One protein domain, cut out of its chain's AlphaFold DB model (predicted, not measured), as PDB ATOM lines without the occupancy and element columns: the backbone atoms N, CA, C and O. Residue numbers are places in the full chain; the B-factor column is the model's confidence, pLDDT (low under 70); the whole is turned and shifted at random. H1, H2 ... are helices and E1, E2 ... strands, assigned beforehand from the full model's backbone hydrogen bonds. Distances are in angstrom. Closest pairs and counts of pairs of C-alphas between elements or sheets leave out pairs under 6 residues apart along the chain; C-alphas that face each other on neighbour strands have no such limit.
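What this domain is: This is residues 303 to 431 of the 732 residues of an uncharacterized protein of Aphanomyces euteiches (UniProt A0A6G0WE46). The printed part has two lobes: one is a strongly twisted, curled sheet of four strands, E1 to E4, with the helical hairpin of H1 and H2 over one face; the other is a small hairpin, E5 and E6, among long loops. From the second lobe sticks out the tail of residues 424 to 431, of which 424 to 429 belong to H3. Of the 129 residues printed, under half are in named elements, in the order E1 E2 E3 E4 H1 H2 E5 E6 H3, and the class is mixed, helices and strands. Both sheets, E1 - E2 - E3 - E4 and E5 - E6, are antiparallel. The whole is only just loose, close to compact, with a radius of gyration of the C-alphas of 17.0 A, and spans 50 by 33 by 24 A.

How they stand to each other: Start at E1, residues 313 to 318, then read E2, residues 322 to 332, E3, residues 338 to 343, and E4, residues 348 to 352: a meander, each strand the antiparallel neighbour of the one before. Look for N 314 and O 326 at 2.9 A, N 340 and O 330 at 2.8 A, and N 339 and O 351 at 2.7 A, all within hydrogen-bond range. E2 bends by 63 degrees at residue 329. H1, residues 353 to 362, is on this sheet at a height of 8.0 A, making two layers, a helix on one face of a sheet; the closest C-alphas of E1 and H1 are those of Phe 314 and Leu 360, 5.8 A apart. H2, residues 366 to 373, is on the same face, over E1 at a height of 5.4 A, and the C-alphas of Ser 317 and Glu 370 are their closest, 5.3 A apart. H1 and H2 touch, closest at the C-alphas of Asn 362 and Ser 368, 5.1 A, a hairpin at a steep tilt of 43 degrees, opposite ways. Farther on, E5, residues 390 to 392, and E6, residues 399 to 401, form a hairpin with N 400 and O 391 at 2.7 A. H3, residues 420 to 429, is apart from E5 and touches no helix. Every O i to N i+4 pair is within hydrogen-bond range in H1 and H3; H2 has 0 of 4, and 3 of 5 O i to N i+3 pairs.

Where its parts are: Find C-alpha 313 at (46.893, 68.284, 88.975), where E1 begins and runs 16.4 A. E2 is 27.9 A long, E3 16.3 A and E4 13.6 A. From C-alpha 353 at (47.118, 58.263, 78.020), H1 runs 14.7 A; H2 runs 11.3 A. E5 and E6 have three residues each. H3 runs 14.3 A to C-alpha 429 at (64.998, 55.212, 51.566).

The domain as a whole: The C-alphas farthest apart are those of Gly 345 and Asn 431, 54.2 A. The printed part has no cut. The links H2 to E5 and E6 to H3 are long. The mean pLDDT of the printed part is 72.1; 54 residues are under 70, among them 370 to 377, 379 to 386, 392 to 399 and 424 to 431.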
ATOM      1  N   LEU A 303      64.209  58.601  82.068       49.81
ATOM      2  CA  LEU A 303      63.632  58.799  80.722       49.81
ATOM      3  C   LEU A 303      62.178  58.309  80.602       49.81
ATOM      4  O   LEU A 303      61.593  58.386  79.523       49.81
ATOM      5  N   ASP A 304      61.589  57.787  81.680       53.81
ATOM      6  CA  ASP A 304      60.228  57.264  81.609       53.81
ATOM      7  C   ASP A 304      59.208  58.411  81.633       53.81
ATOM      8  O   ASP A 304      59.321  59.315  82.474       53.81
ATOM      9  N   PRO A 305      58.182  58.382  80.759       58.09
ATOM     10  CA  PRO A 305      57.071  59.319  80.836       58.09
ATOM     11  C   PRO A 305      56.405  59.260  82.224       58.09
ATOM     12  O   PRO A 305      56.374  58.189  82.841       58.09
ATOM     13  N   PRO A 306      55.848  60.373  82.738       66.38
ATOM     14  CA  PRO A 306      55.242  60.388  84.067       66.38
ATOM     15  C   PRO A 306      54.139  59.330  84.188       66.38
ATOM     16  O   PRO A 306      53.372  59.080  83.253       66.38
ATOM     17  N   MET A 307      54.042  58.706  85.363       73.38
ATOM     18  CA  MET A 307      52.918  57.826  85.667       73.38
ATOM     19  C   MET A 307      51.657  58.663  85.863       73.38
ATOM     20  O   MET A 307      51.620  59.535  86.732       73.38
ATOM     21  N   VAL A 308      50.610  58.354  85.098       81.44
ATOM     22  CA  VAL A 308      49.298  58.985  85.270       81.44
ATOM     23  C   VAL A 308      48.572  58.343  86.453       81.44
ATOM     24  O   VAL A 308      48.315  57.137  86.447       81.44
ATOM     25  N   ARG A 309      48.205  59.147  87.453       85.19
ATOM     26  CA  ARG A 309      47.454  58.744  88.649       85.19
ATOM     27  C   ARG A 309      46.250  59.652  88.864       85.19
ATOM     28  O   ARG A 309      46.275  60.838  88.549       85.19
ATOM     29  N   VAL A 310      45.198  59.085  89.445       88.44
ATOM     30  CA  VAL A 310      44.014  59.846  89.862       88.44
ATOM     31  C   VAL A 310      44.399  60.846  90.956       88.44
ATOM     32  O   VAL A 310      45.172  60.514  91.851       88.44
ATOM     33  N   GLY A 311      43.879  62.068  90.863       84.75
ATOM     34  CA  GLY A 311      44.154  63.185  91.768       84.75
ATOM     35  C   GLY A 311      45.328  64.078  91.349       84.75
ATOM     36  O   GLY A 311      45.541  65.122  91.961       84.75
ATOM     37  N   GLN A 312      46.084  63.711  90.306       88.44
ATOM     38  CA  GLN A 312      47.170  64.557  89.803       88.44
ATOM     39  C   GLN A 312      46.623  65.833  89.166       88.44
ATOM     40  O   GLN A 312      45.728  65.779  88.322       88.44
ATOM     41  N   LYS A 313      47.204  66.972  89.547       88.44
ATOM     42  CA  LYS A 313      46.893  68.284  88.975       88.44
ATOM     43  C   LYS A 313      47.909  68.653  87.901       88.44
ATOM     44  O   LYS A 313      49.081  68.313  88.027       88.44
ATOM     45  N   PHE A 314      47.455  69.357  86.874       86.56
ATOM     46  CA  PHE A 314      48.291  69.818  85.771       86.56
ATOM     47  C   PHE A 314      47.744  71.118  85.186       86.56
ATOM     48  O   PHE A 314      46.534  71.326  85.131       86.56
ATOM     49  N   TYR A 315      48.630  71.983  84.720       84.88
ATOM     50  CA  TYR A 315      48.276  73.150  83.929       84.88
ATOM     51  C   TYR A 315      48.196  72.776  82.449       84.88
ATOM     52  O   TYR A 315      49.049  72.058  81.928       84.88
ATOM     53  N   ARG A 316      47.158  73.263  81.766       82.62
ATOM     54  CA  ARG A 316      47.001  73.154  80.315       82.62
ATOM     55  C   ARG A 316      46.859  74.548  79.727       82.62
ATOM     56  O   ARG A 316      45.903  75.255  80.052       82.62
ATOM     57  N   SER A 317      47.791  74.907  78.855       75.31
ATOM     58  CA  SER A 317      47.756  76.169  78.124       75.31
ATOM     59  C   SER A 317      46.932  76.028  76.848       75.31
ATOM     60  O   SER A 317      46.978  75.010  76.154       75.31
ATOM     61  N   TYR A 318      46.164  77.068  76.545       70.44
ATOM     62  CA  TYR A 318      45.380  77.208  75.325       70.44
ATOM     63  C   TYR A 318      45.877  78.428  74.541       70.44
ATOM     64  O   TYR A 318      46.419  79.372  75.116       70.44
ATOM     65  N   GLN A 319      45.685  78.421  73.218       48.84
ATOM     66  CA  GLN A 319      46.080  79.541  72.356       48.84
ATOM     67  C   GLN A 319      45.425  80.850  72.833       48.84
ATOM     68  O   GLN A 319      44.205  80.899  72.999       48.84
ATOM     69  N   GLY A 320      46.238  81.889  73.060       50.28
ATOM     70  CA  GLY A 320      45.825  83.153  73.687       50.28
ATOM     71  C   GLY A 320      46.309  83.347  75.134       50.28
ATOM     72  O   GLY A 320      45.733  84.159  75.852       50.28
ATOM     73  N   GLY A 321      47.312  82.580  75.584       57.66
ATOM     74  CA  GLY A 321      47.962  82.741  76.897       57.66
ATOM     75  C   GLY A 321      47.108  82.317  78.096       57.66
ATOM     76  O   GLY A 321      47.465  82.575  79.243       57.66
ATOM     77  N   THR A 322      45.954  81.686  77.855       71.00
ATOM     78  CA  THR A 322      45.061  81.242  78.929       71.00
ATOM     79  C   THR A 322      45.467  79.852  79.396       71.00
ATOM     80  O   THR A 322      45.378  78.885  78.636       71.00
ATOM     81  N   THR A 323      45.846  79.742  80.664       79.81
ATOM     82  CA  THR A 323      46.214  78.472  81.295       79.81
ATOM     83  C   THR A 323      45.138  78.050  82.280       79.81
ATOM     84  O   THR A 323      44.763  78.812  83.171       79.81
ATOM     85  N   ILE A 324      44.641  76.822  82.140       84.06
ATOM     86  CA  ILE A 324      43.615  76.263  83.021       84.06
ATOM     87  C   ILE A 324      44.213  75.111  83.823       84.06
ATOM     88  O   ILE A 324      44.912  74.255  83.281       84.06
ATOM     89  N   LEU A 325      43.914  75.078  85.122       88.50
ATOM     90  CA  LEU A 325      44.268  73.970  86.001       88.50
ATOM     91  C   LEU A 325      43.273  72.816  85.810       88.50
ATOM     92  O   LEU A 325      42.064  73.000  85.966       88.50
ATOM     93  N   GLY A 326      43.784  71.636  85.473       89.00
ATOM     94  CA  GLY A 326      43.045  70.383  85.374       89.00
ATOM     95  C   GLY A 326      43.468  69.375  86.441       89.00
ATOM     96  O   GLY A 326      44.556  69.464  87.011       89.00
ATOM     97  N   GLU A 327      42.606  68.397  86.704       92.38
ATOM     98  CA  GLU A 327      42.860  67.284  87.617       92.38
ATOM     99  C   GLU A 327      42.448  65.953  86.979       92.38
ATOM    100  O   GLU A 327      41.373  65.833  86.389       92.38
ATOM    101  N   VAL A 328      43.287  64.930  87.119       90.81
ATOM    102  CA  VAL A 328      42.997  63.569  86.658       90.81
ATOM    103  C   VAL A 328      41.943  62.927  87.557       90.81
ATOM    104  O   VAL A 328      42.192  62.683  88.733       90.81
ATOM    105  N   LYS A 329      40.777  62.580  87.006       92.19
ATOM    106  CA  LYS A 329      39.677  61.955  87.762       92.19
ATOM    107  C   LYS A 329      39.597  60.446  87.590       92.19
ATOM    108  O   LYS A 329      39.221  59.748  88.528       92.19
ATOM    109  N   LYS A 330      39.947  59.916  86.416       89.88
ATOM    110  CA  LYS A 330      39.892  58.470  86.164       89.88
ATOM    111  C   LYS A 330      40.900  58.051  85.105       89.88
ATOM    112  O   LYS A 330      41.006  58.704  84.075       89.88
ATOM    113  N   VAL A 331      41.578  56.926  85.321       87.31
ATOM    114  CA  VAL A 331      42.413  56.267  84.305       87.31
ATOM    115  C   VAL A 331      41.676  55.022  83.815       87.31
ATOM    116  O   VAL A 331      41.247  54.196  84.618       87.31
ATOM    117  N   ILE A 332      41.486  54.908  82.502       86.75
ATOM    118  CA  ILE A 332      40.733  53.837  81.846       86.75
ATOM    119  C   ILE A 332      41.728  52.974  81.057       86.75
ATOM    120  O   ILE A 332      42.363  53.442  80.112       86.75
ATOM    121  N   GLY A 333      41.897  51.715  81.472       75.88
ATOM    122  CA  GLY A 333      42.784  50.747  80.809       75.88
ATOM    123  C   GLY A 333      42.179  50.125  79.541       75.88
ATOM    124  O   GLY A 333      40.975  50.205  79.314       75.88
ATOM    125  N   GLY A 334      43.009  49.482  78.711       76.69
ATOM    126  CA  GLY A 334      42.589  48.791  77.480       76.69
ATOM    127  C   GLY A 334      43.671  48.794  76.390       76.69
ATOM    128  O   GLY A 334      44.797  49.218  76.640       76.69
ATOM    129  N   LYS A 335      43.336  48.363  75.158       64.69
ATOM    130  CA  LYS A 335      44.247  48.438  73.987       64.69
ATOM    131  C   LYS A 335      44.624  49.884  73.608       64.69
ATOM    132  O   LYS A 335      45.669  50.097  73.002       64.69
ATOM    133  N   LYS A 336      43.781  50.862  73.963       67.38
ATOM    134  CA  LYS A 336      44.021  52.309  73.848       67.38
ATOM    135  C   LYS A 336      43.655  52.971  75.185       67.38
ATOM    136  O   LYS A 336      42.483  53.282  75.384       67.38
ATOM    137  N   PRO A 337      44.601  53.110  76.126       79.44
ATOM    138  CA  PRO A 337      44.299  53.676  77.436       79.44
ATOM    139  C   PRO A 337      43.943  55.168  77.329       79.44
ATOM    140  O   PRO A 337      44.572  55.916  76.574       79.44
ATOM    141  N   THR A 338      42.943  55.603  78.095       83.38
ATOM    142  CA  THR A 338      42.461  56.994  78.144       83.38
ATOM    143  C   THR A 338      42.343  57.487  79.583       83.38
ATOM    144  O   THR A 338      42.356  56.711  80.540       83.38
ATOM    145  N   VAL A 339      42.274  58.802  79.753       86.75
ATOM    146  CA  VAL A 339      42.296  59.481  81.044       86.75
ATOM    147  C   VAL A 339      41.196  60.532  81.054       86.75
ATOM    148  O   VAL A 339      41.177  61.422  80.213       86.75
ATOM    149  N   SER A 340      40.275  60.435  82.006       88.19
ATOM    150  CA  SER A 340      39.268  61.466  82.236       88.19
ATOM    151  C   SER A 340      39.829  62.531  83.169       88.19
ATOM    152  O   SER A 340      40.337  62.207  84.250       88.19
ATOM    153  N   VAL A 341      39.724  63.788  82.750       90.12
ATOM    154  CA  VAL A 341      40.187  64.965  83.486       90.12
ATOM    155  C   VAL A 341      39.040  65.944  83.714       90.12
ATOM    156  O   VAL A 341      38.063  65.962  82.965       90.12
ATOM    157  N   GLU A 342      39.168  66.765  84.748       90.12
ATOM    158  CA  GLU A 342      38.225  67.831  85.086       90.12
ATOM    159  C   GLU A 342      38.977  69.145  85.293       90.12
ATOM    160  O   GLU A 342      40.010  69.167  85.960       90.12
ATOM    161  N   TYR A 343      38.471  70.234  84.715       88.56
ATOM    162  CA  TYR A 343      39.101  71.553  84.767       88.56
ATOM    163  C   TYR A 343      38.449  72.479  85.797       88.56
ATOM    164  O   TYR A 343      37.266  72.349  86.124       88.56
ATOM    165  N   ALA A 344      39.213  73.471  86.263       76.94
ATOM    166  CA  ALA A 344      38.708  74.597  87.041       76.94
ATOM    167  C   ALA A 344      37.664  75.375  86.209       76.94
ATOM    168  O   ALA A 344      38.007  76.161  85.333       76.94
ATOM    169  N   GLY A 345      36.381  75.075  86.429       70.00
ATOM    170  CA  GLY A 345      35.261  75.502  85.575       70.00
ATOM    171  C   GLY A 345      34.197  74.417  85.355       70.00
ATOM    172  O   GLY A 345      33.143  74.705  84.796       70.00
ATOM    173  N   GLY A 346      34.447  73.180  85.809       77.06
ATOM    174  CA  GLY A 346      33.479  72.075  85.799       77.06
ATOM    175  C   GLY A 346      33.370  71.330  84.465       77.06
ATOM    176  O   GLY A 346      32.565  70.406  84.340       77.06
ATOM    177  N   SER A 347      34.172  71.700  83.462       80.25
ATOM    178  CA  SER A 347      34.270  70.955  82.207       80.25
ATOM    179  C   SER A 347      35.067  69.664  82.406       80.25
ATOM    180  O   SER A 347      36.099  69.642  83.081       80.25
ATOM    181  N   LYS A 348      34.580  68.576  81.804       85.38
ATOM    182  CA  LYS A 348      35.214  67.253  81.827       85.38
ATOM    183  C   LYS A 348      35.626  66.855  80.420       85.38
ATOM    184  O   LYS A 348      34.869  67.064  79.478       85.38
ATOM    185  N   GLU A 349      36.799  66.251  80.295       84.75
ATOM    186  CA  GLU A 349      37.368  65.820  79.017       84.75
ATOM    187  C   GLU A 349      37.972  64.419  79.151       84.75
ATOM    188  O   GLU A 349      38.346  63.989  80.245       84.75
ATOM    189  N   THR A 350      38.047  63.686  78.039       84.88
ATOM    190  CA  THR A 350      38.750  62.399  77.960       84.88
ATOM    191  C   THR A 350      39.946  62.534  77.028       84.88
ATOM    192  O   THR A 350      39.790  62.803  75.843       84.88
ATOM    193  N   ILE A 351      41.138  62.324  77.576       78.38
ATOM    194  CA  ILE A 351      42.442  62.544  76.948       78.38
ATOM    195  C   ILE A 351      43.118  61.185  76.728       78.38
ATOM    196  O   ILE A 351      42.957  60.262  77.528       78.38
ATOM    197  N   SER A 352      43.882  61.021  75.646       79.31
ATOM    198  CA  SER A 352      44.687  59.805  75.456       79.31
ATOM    199  C   SER A 352      45.761  59.677  76.551       79.31
ATOM    200  O   SER A 352      46.308  60.682  77.007       79.31
ATOM    201  N   TYR A 353      46.107  58.455  76.970       76.62
ATOM    202  CA  TYR A 353      47.118  58.263  78.020       76.62
ATOM    203  C   TYR A 353      48.464  58.911  77.668       76.62
ATOM    204  O   TYR A 353      49.029  59.615  78.497       76.62
ATOM    205  N   GLY A 354      48.945  58.751  76.430       64.25
ATOM    206  CA  GLY A 354      50.218  59.337  75.992       64.25
ATOM    207  C   GLY A 354      50.212  60.867  76.020       64.25
ATOM    208  O   GLY A 354      51.162  61.493  76.480       64.25
ATOM    209  N   SER A 355      49.109  61.491  75.614       73.25
ATOM    210  CA  SER A 355      48.991  62.949  75.674       73.25
ATOM    211  C   SER A 355      48.822  63.464  77.102       73.25
ATOM    212  O   SER A 355      49.293  64.551  77.419       73.25
ATOM    213  N   MET A 356      48.211  62.675  77.989       81.50
ATOM    214  CA  MET A 356      48.186  62.987  79.414       81.50
ATOM    215  C   MET A 356      49.594  62.954  80.021       81.50
ATOM    216  O   MET A 356      49.932  63.815  80.827       81.50
ATOM    217  N   GLN A 357      50.436  62.000  79.615       75.31
ATOM    218  CA  GLN A 357      51.832  61.948  80.057       75.31
ATOM    219  C   GLN A 357      52.604  63.200  79.631       75.31
ATOM    220  O   GLN A 357      53.368  63.744  80.423       75.31
ATOM    221  N   LEU A 358      52.349  63.701  78.423       69.25
ATOM    222  CA  LEU A 358      52.932  64.949  77.938       69.25
ATOM    223  C   LEU A 358      52.463  66.175  78.742       69.25
ATOM    224  O   LEU A 358      53.280  67.004  79.146       69.25
ATOM    225  N   LEU A 359      51.155  66.265  79.009       76.75
ATOM    226  CA  LEU A 359      50.571  67.337  79.819       76.75
ATOM    227  C   LEU A 359      51.091  67.312  81.259       76.75
ATOM    228  O   LEU A 359      51.348  68.364  81.823       76.75
ATOM    229  N   LEU A 360      51.300  66.137  81.853       76.31
ATOM    230  CA  LEU A 360      51.892  66.019  83.189       76.31
ATOM    231  C   LEU A 360      53.382  66.360  83.202       76.31
ATOM    232  O   LEU A 360      53.861  66.923  84.182       76.31
ATOM    233  N   ALA A 361      54.116  66.028  82.137       70.94
ATOM    234  CA  ALA A 361      55.554  66.278  82.056       70.94
ATOM    235  C   ALA A 361      55.894  67.775  82.049       70.94
ATOM    236  O   ALA A 361      56.947  68.153  82.552       70.94
ATOM    237  N   ASN A 362      54.991  68.612  81.529       75.12
ATOM    238  CA  ASN A 362      55.202  70.054  81.384       75.12
ATOM    239  C   ASN A 362      54.136  70.900  82.099       75.12
ATOM    240  O   ASN A 362      54.214  72.117  82.114       75.12
ATOM    241  N   GLY A 363      53.127  70.293  82.717       74.50
ATOM    242  CA  GLY A 363      52.011  70.999  83.348       74.50
ATOM    243  C   GLY A 363      52.250  71.367  84.810       74.50
ATOM    244  O   GLY A 363      51.279  71.462  85.558       74.50
ATOM    245  N   LYS A 364      53.505  71.516  85.256       73.94
ATOM    246  CA  LYS A 364      53.826  71.885  86.649       73.94
ATOM    247  C   LYS A 364      53.429  73.330  86.962       73.94
ATOM    248  O   LYS A 364      52.993  73.627  88.073       73.94
ATOM    249  N   ASP A 365      53.543  74.202  85.969       76.56
ATOM    250  CA  ASP A 365      53.240  75.625  86.045       76.56
ATOM    251  C   ASP A 365      52.767  76.147  84.676       76.56
ATOM    252  O   ASP A 365      52.788  75.430  83.673       76.56
ATOM    253  N   SER A 366      52.308  77.399  84.648       73.62
ATOM    254  CA  SER A 366      51.745  78.022  83.447       73.62
ATOM    255  C   SER A 366      52.758  78.230  82.321       73.62
ATOM    256  O   SER A 366      52.366  78.145  81.161       73.62
ATOM    257  N   ALA A 367      54.024  78.510  82.640       70.75
ATOM    258  CA  ALA A 367      55.054  78.756  81.632       70.75
ATOM    259  C   ALA A 367      55.477  77.436  80.974       70.75
ATOM    260  O   ALA A 367      55.525  77.325  79.753       70.75
ATOM    261  N   SER A 368      55.672  76.388  81.776       70.94
ATOM    262  CA  SER A 368      55.998  75.050  81.281       70.94
ATOM    263  C   SER A 368      54.870  74.461  80.414       70.94
ATOM    264  O   SER A 368      55.133  73.820  79.395       70.94
ATOM    265  N   ALA A 369      53.603  74.726  80.755       70.12
ATOM    266  CA  ALA A 369      52.450  74.228  80.000       70.12
ATOM    267  C   ALA A 369      52.330  74.842  78.588       70.12
ATOM    268  O   ALA A 369      51.741  74.227  77.696       70.12
ATOM    269  N   GLU A 370      52.903  76.029  78.368       69.56
ATOM    270  CA  GLU A 370      52.939  76.705  77.067       69.56
ATOM    271  C   GLU A 370      53.918  76.040  76.085       69.56
ATOM    272  O   GLU A 370      53.636  75.967  74.890       69.56
ATOM    273  N   LEU A 371      55.004  75.443  76.583       64.75
ATOM    274  CA  LEU A 371      56.012  74.757  75.758       64.75
ATOM    275  C   LEU A 371      55.438  73.546  75.002       64.75
ATOM    276  O   LEU A 371      55.857  73.228  73.888       64.75
ATOM    277  N   VAL A 372      54.422  72.889  75.576       62.06
ATOM    278  CA  VAL A 372      53.678  71.800  74.918       62.06
ATOM    279  C   VAL A 372      52.829  72.322  73.760       62.06
ATOM    280  O   VAL A 372      52.659  71.626  72.762       62.06
ATOM    281  N   LEU A 373      52.294  73.540  73.881       58.66
ATOM    282  CA  LEU A 373      51.467  74.167  72.852       58.66
ATOM    283  C   LEU A 373      52.302  74.589  71.634       58.66
ATOM    284  O   LEU A 373      51.817  74.510  70.507       58.66
ATOM    285  N   THR A 374      53.549  75.009  71.859       55.59
ATOM    286  CA  THR A 374      54.492  75.451  70.819       55.59
ATOM    287  C   THR A 374      55.369  74.324  70.263       55.59
ATOM    288  O   THR A 374      56.209  74.577  69.404       55.59
ATOM    289  N   ASN A 375      55.160  73.078  70.713       59.19
ATOM    290  CA  ASN A 375      55.941  71.891  70.338       59.19
ATOM    291  C   ASN A 375      57.458  72.036  70.591       59.19
ATOM    292  O   ASN A 375      58.278  71.404  69.926       59.19
ATOM    293  N   GLN A 376      57.836  72.851  71.576       64.75
ATOM    294  CA  GLN A 376      59.220  73.092  71.989       64.75
ATOM    295  C   GLN A 376      59.651  72.069  73.043       64.75
ATOM    296  O   GLN A 376      60.015  72.420  74.161       64.75
ATOM    297  N   ILE A 377      59.549  70.782  72.708       67.31
ATOM    298  CA  ILE A 377      59.778  69.678  73.646       67.31
ATOM    299  C   ILE A 377      60.794  68.667  73.112       67.31
ATOM    300  O   ILE A 377      60.858  68.373  71.914       67.31
ATOM    301  N   CYS A 378      61.553  68.078  74.032       71.50
ATOM    302  CA  CYS A 378      62.467  66.983  73.758       71.50
ATOM    303  C   CYS A 378      61.697  65.707  73.396       71.50
ATOM    304  O   CYS A 378      60.850  65.246  74.159       71.50
ATOM    305  N   GLN A 379      62.028  65.080  72.268       67.88
ATOM    306  CA  GLN A 379      61.331  63.885  71.776       67.88
ATOM    307  C   GLN A 379      61.592  62.627  72.623       67.88
ATOM    308  O   GLN A 379      60.822  61.671  72.551       67.88
ATOM    309  N   TYR A 380      62.650  62.613  73.443       66.56
ATOM    310  CA  TYR A 380      62.957  61.482  74.324       66.56
ATOM    311  C   TYR A 380      62.274  61.588  75.686       66.56
ATOM    312  O   TYR A 380      61.590  60.656  76.100       66.56
ATOM    313  N   CYS A 381      62.468  62.701  76.396       66.62
ATOM    314  CA  CYS A 381      61.947  62.863  77.756       66.62
ATOM    315  C   CYS A 381      60.581  63.566  77.803       66.62
ATOM    316  O   CYS A 381      59.958  63.609  78.864       66.62
ATOM    317  N   LEU A 382      60.109  64.088  76.661       66.31
ATOM    318  CA  LEU A 382      58.849  64.817  76.490       66.31
ATOM    319  C   LEU A 382      58.763  66.119  77.301       66.31
ATOM    320  O   LEU A 382      57.660  66.576  77.587       66.31
ATOM    321  N   ARG A 383      59.902  66.718  77.671       67.38
ATOM    322  CA  ARG A 383      59.975  67.988  78.416       67.38
ATOM    323  C   ARG A 383      60.531  69.116  77.552       67.38
ATOM    324  O   ARG A 383      61.395  68.857  76.719       67.38
ATOM    325  N   GLY A 384      60.050  70.341  77.751       64.69
ATOM    326  CA  GLY A 384      60.519  71.541  77.038       64.69
ATOM    327  C   GLY A 384      61.469  72.452  77.818       64.69
ATOM    328  O   GLY A 384      61.894  73.482  77.304       64.69
ATOM    329  N   ASP A 385      61.798  72.109  79.060       66.94
ATOM    330  CA  ASP A 385      62.732  72.877  79.884       66.94
ATOM    331  C   ASP A 385      64.186  72.769  79.391       66.94
ATOM    332  O   ASP A 385      64.493  71.981  78.505       66.94
ATOM    333  N   CYS A 386      65.101  73.581  79.933       67.94
ATOM    334  CA  CYS A 386      66.526  73.573  79.556       67.94
ATOM    335  C   CYS A 386      66.782  73.751  78.046       67.94
ATOM    336  O   CYS A 386      67.632  73.067  77.474       67.94
ATOM    337  N   TRP A 387      66.073  74.700  77.424       72.06
ATOM    338  CA  TRP A 387      66.202  75.048  76.003       72.06
ATOM    339  C   TRP A 387      67.658  75.292  75.567       72.06
ATOM    340  O   TRP A 387      68.072  74.831  74.512       72.06
ATOM    341  N   GLU A 388      68.467  75.930  76.414       71.56
ATOM    342  CA  GLU A 388      69.896  76.202  76.163       71.56
ATOM    343  C   GLU A 388      70.746  74.932  75.970       71.56
ATOM    344  O   GLU A 388      71.826  74.980  75.390       71.56
ATOM    345  N   LYS A 389      70.257  73.786  76.452       74.50
ATOM    346  CA  LYS A 389      70.868  72.459  76.297       74.50
ATOM    347  C   LYS A 389      70.038  71.556  75.376       74.50
ATOM    348  O   LYS A 389      70.147  70.327  75.456       74.50
ATOM    349  N   MET A 390      69.183  72.136  74.535       78.06
ATOM    350  CA  MET A 390      68.345  71.420  73.578       78.06
ATOM    351  C   MET A 390      68.818  71.654  72.143       78.06
ATOM    352  O   MET A 390      69.006  72.780  71.699       78.06
ATOM    353  N   LEU A 391      68.988  70.554  71.418       73.31
ATOM    354  CA  LEU A 391      69.306  70.515  69.999       73.31
ATOM    355  C   LEU A 391      68.046  70.352  69.176       73.31
ATOM    356  O   LEU A 391      67.162  69.580  69.542       73.31
ATOM    357  N   LEU A 392      68.002  71.023  68.033       66.25
ATOM    358  CA  LEU A 392      66.990  70.795  67.014       66.25
ATOM    359  C   LEU A 392      67.606  69.960  65.896       66.25
ATOM    360  O   LEU A 392      68.739  70.197  65.489       66.25
ATOM    361  N   CYS A 393      66.870  68.966  65.408       63.91
ATOM    362  CA  CYS A 393      67.288  68.230  64.222       63.91
ATOM    363  C   CYS A 393      67.161  69.105  62.972       63.91
ATOM    364  O   CYS A 393      66.070  69.578  62.673       63.91
ATOM    365  N   ASP A 394      68.218  69.225  62.171       63.22
ATOM    366  CA  ASP A 394      68.206  70.054  60.957       63.22
ATOM    367  C   ASP A 394      67.307  69.538  59.823       63.22
ATOM    368  O   ASP A 394      67.051  70.279  58.869       63.22
ATOM    369  N   SER A 395      66.815  68.299  59.942       54.50
ATOM    370  CA  SER A 395      65.856  67.677  59.019       54.50
ATOM    371  C   SER A 395      64.415  67.792  59.542       54.50
ATOM    372  O   SER A 395      63.618  68.525  58.965       54.50
ATOM    373  N   CYS A 396      64.071  67.167  60.679       58.19
ATOM    374  CA  CYS A 396      62.687  67.152  61.193       58.19
ATOM    375  C   CYS A 396      62.338  68.261  62.200       58.19
ATOM    376  O   CYS A 396      61.225  68.288  62.722       58.19
ATOM    377  N   ASN A 397      63.292  69.130  62.548       55.59
ATOM    378  CA  ASN A 397      63.158  70.184  63.560       55.59
ATOM    379  C   ASN A 397      62.729  69.699  64.965       55.59
ATOM    380  O   ASN A 397      62.336  70.496  65.816       55.59
ATOM    381  N   GLY A 398      62.795  68.391  65.234       58.34
ATOM    382  CA  GLY A 398      62.489  67.830  66.548       58.34
ATOM    383  C   GLY A 398      63.527  68.250  67.588       58.34
ATOM    384  O   GLY A 398      64.723  68.233  67.296       58.34
ATOM    385  N   GLY A 399      63.073  68.600  68.795       66.75
ATOM    386  CA  GLY A 399      63.936  68.949  69.926       66.75
ATOM    387  C   GLY A 399      64.508  67.731  70.653       66.75
ATOM    388  O   GLY A 399      63.821  66.727  70.839       66.75
ATOM    389  N   TYR A 400      65.758  67.812  71.103       76.00
ATOM    390  CA  TYR A 400      66.460  66.758  71.834       76.00
ATOM    391  C   TYR A 400      67.436  67.368  72.835       76.00
ATOM    392  O   TYR A 400      68.371  68.059  72.446       76.00
ATOM    393  N   HIS A 401      67.284  67.097  74.129       75.75
ATOM    394  CA  HIS A 401      68.317  67.507  75.083       75.75
ATOM    395  C   HIS A 401      69.631  66.786  74.805       75.75
ATOM    396  O   HIS A 401      69.626  65.563  74.645       75.75
ATOM    397  N   ILE A 402      70.747  67.519  74.856       75.38
ATOM    398  CA  ILE A 402      72.098  66.972  74.646       75.38
ATOM    399  C   ILE A 402      72.401  65.791  75.572       75.38
ATOM    400  O   ILE A 402      73.079  64.855  75.167       75.38
ATOM    401  N   PHE A 403      71.834  65.782  76.782       74.50
ATOM    402  CA  PHE A 403      71.985  64.716  77.778       74.50
ATOM    403  C   PHE A 403      70.950  63.581  77.651       74.50
ATOM    404  O   PHE A 403      71.151  62.505  78.208       74.50
ATOM    405  N   CYS A 404      69.847  63.779  76.914       69.94
ATOM    406  CA  CYS A 404      68.850  62.727  76.653       69.94
ATOM    407  C   CYS A 404      69.239  61.814  75.477       69.94
ATOM    408  O   CYS A 404      68.651  60.739  75.293       69.94
ATOM    409  N   LEU A 405      70.220  62.229  74.673       70.19
ATOM    410  CA  LEU A 405      70.730  61.468  73.538       70.19
ATOM    411  C   LEU A 405      71.257  60.086  73.961       70.19
ATOM    412  O   LEU A 405      71.606  59.841  75.115       70.19
ATOM    413  N   CYS A 406      71.292  59.136  73.020       64.38
ATOM    414  CA  CYS A 406      71.872  57.806  73.264       64.38
ATOM    415  C   CYS A 406      73.358  57.894  73.640       64.38
ATOM    416  O   CYS A 406      73.851  57.050  74.389       64.38
ATOM    417  N   ARG A 407      74.044  58.932  73.149       69.38
ATOM    418  CA  ARG A 407      75.333  59.400  73.650       69.38
ATOM    419  C   ARG A 407      75.197  60.861  74.070       69.38
ATOM    420  O   ARG A 407      74.979  61.688  73.185       69.38
ATOM    421  N   PRO A 408      75.269  61.166  75.374       69.88
ATOM    422  CA  PRO A 408      75.236  62.537  75.852       69.88
ATOM    423  C   PRO A 408      76.330  63.390  75.208       69.88
ATOM    424  O   PRO A 408      77.453  62.918  75.027       69.88
ATOM    425  N   LEU A 409      76.006  64.640  74.893       73.94
ATOM    426  CA  LEU A 409      76.986  65.643  74.477       73.94
ATOM    427  C   LEU A 409      77.220  66.624  75.627       73.94
ATOM    428  O   LEU A 409      76.283  66.971  76.349       73.94
ATOM    429  N   ALA A 410      78.471  67.050  75.799       70.19
ATOM    430  CA  ALA A 410      78.844  68.033  76.814       70.19
ATOM    431  C   ALA A 410      78.324  69.438  76.465       70.19
ATOM    432  O   ALA A 410      77.895  70.183  77.346       70.19
ATOM    433  N   GLU A 411      78.301  69.764  75.174       73.19
ATOM    434  CA  GLU A 411      77.835  71.032  74.626       73.19
ATOM    435  C   GLU A 411      77.061  70.827  73.319       73.19
ATOM    436  O   GLU A 411      77.081  69.749  72.719       73.19
ATOM    437  N   VAL A 412      76.330  71.862  72.903       73.69
ATOM    438  CA  VAL A 412      75.628  71.894  71.617       73.69
ATOM    439  C   VAL A 412      76.675  71.994  70.496       73.69
ATOM    440  O   VAL A 412      77.396  72.991  70.458       73.69
ATOM    441  N   PRO A 413      76.798  70.994  69.597       70.25
ATOM    442  CA  PRO A 413      77.779  71.029  68.520       70.25
ATOM    443  C   PRO A 413      77.492  72.172  67.544       70.25
ATOM    444  O   PRO A 413      76.342  72.540  67.311       70.25
ATOM    445  N   GLN A 414      78.553  72.709  66.944       60.38
ATOM    446  CA  GLN A 414      78.443  73.712  65.887       60.38
ATOM    447  C   GLN A 414      78.132  73.047  64.537       60.38
ATOM    448  O   GLN A 414      78.733  72.033  64.185       60.38
ATOM    449  N   GLY A 415      77.252  73.659  63.740       62.34
ATOM    450  CA  GLY A 415      76.806  73.159  62.432       62.34
ATOM    451  C   GLY A 415      75.689  72.121  62.508       62.34
ATOM    452  O   GLY A 415      74.966  72.055  63.497       62.34
ATOM    453  N   ASP A 416      75.546  71.333  61.439       64.06
ATOM    454  CA  ASP A 416      74.396  70.441  61.292       64.06
ATOM    455  C   ASP A 416      74.368  69.293  62.290       64.06
ATOM    456  O   ASP A 416      75.358  68.574  62.478       64.06
ATOM    457  N   TRP A 417      73.174  69.028  62.812       77.62
ATOM    458  CA  TRP A 417      72.889  67.851  63.610       77.62
ATOM    459  C   TRP A 417      71.608  67.143  63.155       77.62
ATOM    460  O   TRP A 417      70.528  67.724  63.023       77.62
ATOM    461  N   TYR A 418      71.711  65.828  62.965       70.06
ATOM    462  CA  TYR A 418      70.602  64.988  62.520       70.06
ATOM    463  C   TYR A 418      70.280  63.908  63.550       70.06
ATOM    464  O   TYR A 418      71.169  63.214  64.047       70.06
ATOM    465  N   CYS A 419      68.993  63.744  63.865       69.50
ATOM    466  CA  CYS A 419      68.555  62.755  64.843       69.50
ATOM    467  C   CYS A 419      68.646  61.322  64.293       69.50
ATOM    468  O   CYS A 419      68.572  61.088  63.085       69.50
ATOM    469  N   GLU A 420      68.758  60.339  65.193       69.69
ATOM    470  CA  GLU A 420      68.889  58.919  64.825       69.69
ATOM    471  C   GLU A 420      67.715  58.410  63.971       69.69
ATOM    472  O   GLU A 420      67.906  57.523  63.143       69.69
ATOM    473  N   LEU A 421      66.519  58.987  64.140       64.62
ATOM    474  CA  LEU A 421      65.333  58.640  63.355       64.62
ATOM    475  C   LEU A 421      65.473  59.079  61.896       64.62
ATOM    476  O   LEU A 421      65.399  58.226  61.018       64.62
ATOM    477  N   CYS A 422      65.761  60.359  61.641       61.81
ATOM    478  CA  CYS A 422      65.963  60.876  60.282       61.81
ATOM    479  C   CYS A 422      67.122  60.159  59.575       61.81
ATOM    480  O   CYS A 422      67.020  59.795  58.407       61.81
ATOM    481  N   MET A 423      68.209  59.885  60.303       71.12
ATOM    482  CA  MET A 423      69.354  59.145  59.765       71.12
ATOM    483  C   MET A 423      68.985  57.709  59.365       71.12
ATOM    484  O   MET A 423      69.442  57.225  58.327       71.12
ATOM    485  N   ALA A 424      68.163  57.029  60.171       65.75
ATOM    486  CA  ALA A 424      67.706  55.669  59.899       65.75
ATOM    487  C   ALA A 424      66.627  55.607  58.805       65.75
ATOM    488  O   ALA A 424      66.571  54.627  58.063       65.75
ATOM    489  N   GLU A 425      65.762  56.618  58.703       64.56
ATOM    490  CA  GLU A 425      64.784  56.757  57.616       64.56
ATOM    491  C   GLU A 425      65.494  56.955  56.273       64.56
ATOM    492  O   GLU A 425      65.269  56.168  55.354       64.56
ATOM    493  N   HIS A 426      66.468  57.867  56.202       66.00
ATOM    494  CA  HIS A 426      67.289  58.085  55.002       66.00
ATOM    495  C   HIS A 426      68.067  56.825  54.569       66.00
ATOM    496  O   HIS A 426      68.217  56.525  53.383       66.00
ATOM    497  N   GLU A 427      68.539  56.023  55.528       64.81
ATOM    498  CA  GLU A 427      69.184  54.723  55.265       64.81
ATOM    499  C   GLU A 427      68.226  53.669  54.689       64.81
ATOM    500  O   GLU A 427      68.648  52.786  53.942       64.81
ATOM    501  N   LYS A 428      66.935  53.737  55.020       60.28
ATOM    502  CA  LYS A 428      65.922  52.840  54.450       60.28
ATOM    503  C   LYS A 428      65.495  53.300  53.060       60.28
ATOM    504  O   LYS A 428      65.363  52.459  52.174       60.28
ATOM    505  N   GLU A 429      65.344  54.605  52.858       53.97
ATOM    506  CA  GLU A 429      64.998  55.212  51.566       53.97
ATOM    507  C   GLU A 429      66.101  55.009  50.518       53.97
ATOM    508  O   GLU A 429      65.814  54.676  49.375       53.97
ATOM    509  N   SER A 430      67.375  55.086  50.913       53.03
ATOM    510  CA  SER A 430      68.508  54.793  50.015       53.03
ATOM    511  C   SER A 430      68.638  53.312  49.621       53.03
ATOM    512  O   SER A 430      69.275  53.008  48.613       53.03
ATOM    513  N   ASN A 431      68.029  52.389  50.377       46.22
ATOM    514  CA  ASN A 431      68.094  50.939  50.141       46.22
ATOM    515  C   ASN A 431      66.799  50.330  49.572       46.22
ATOM    516  O   ASN A 431      66.791  49.153  49.206       46.22
TER     517      ASN A 431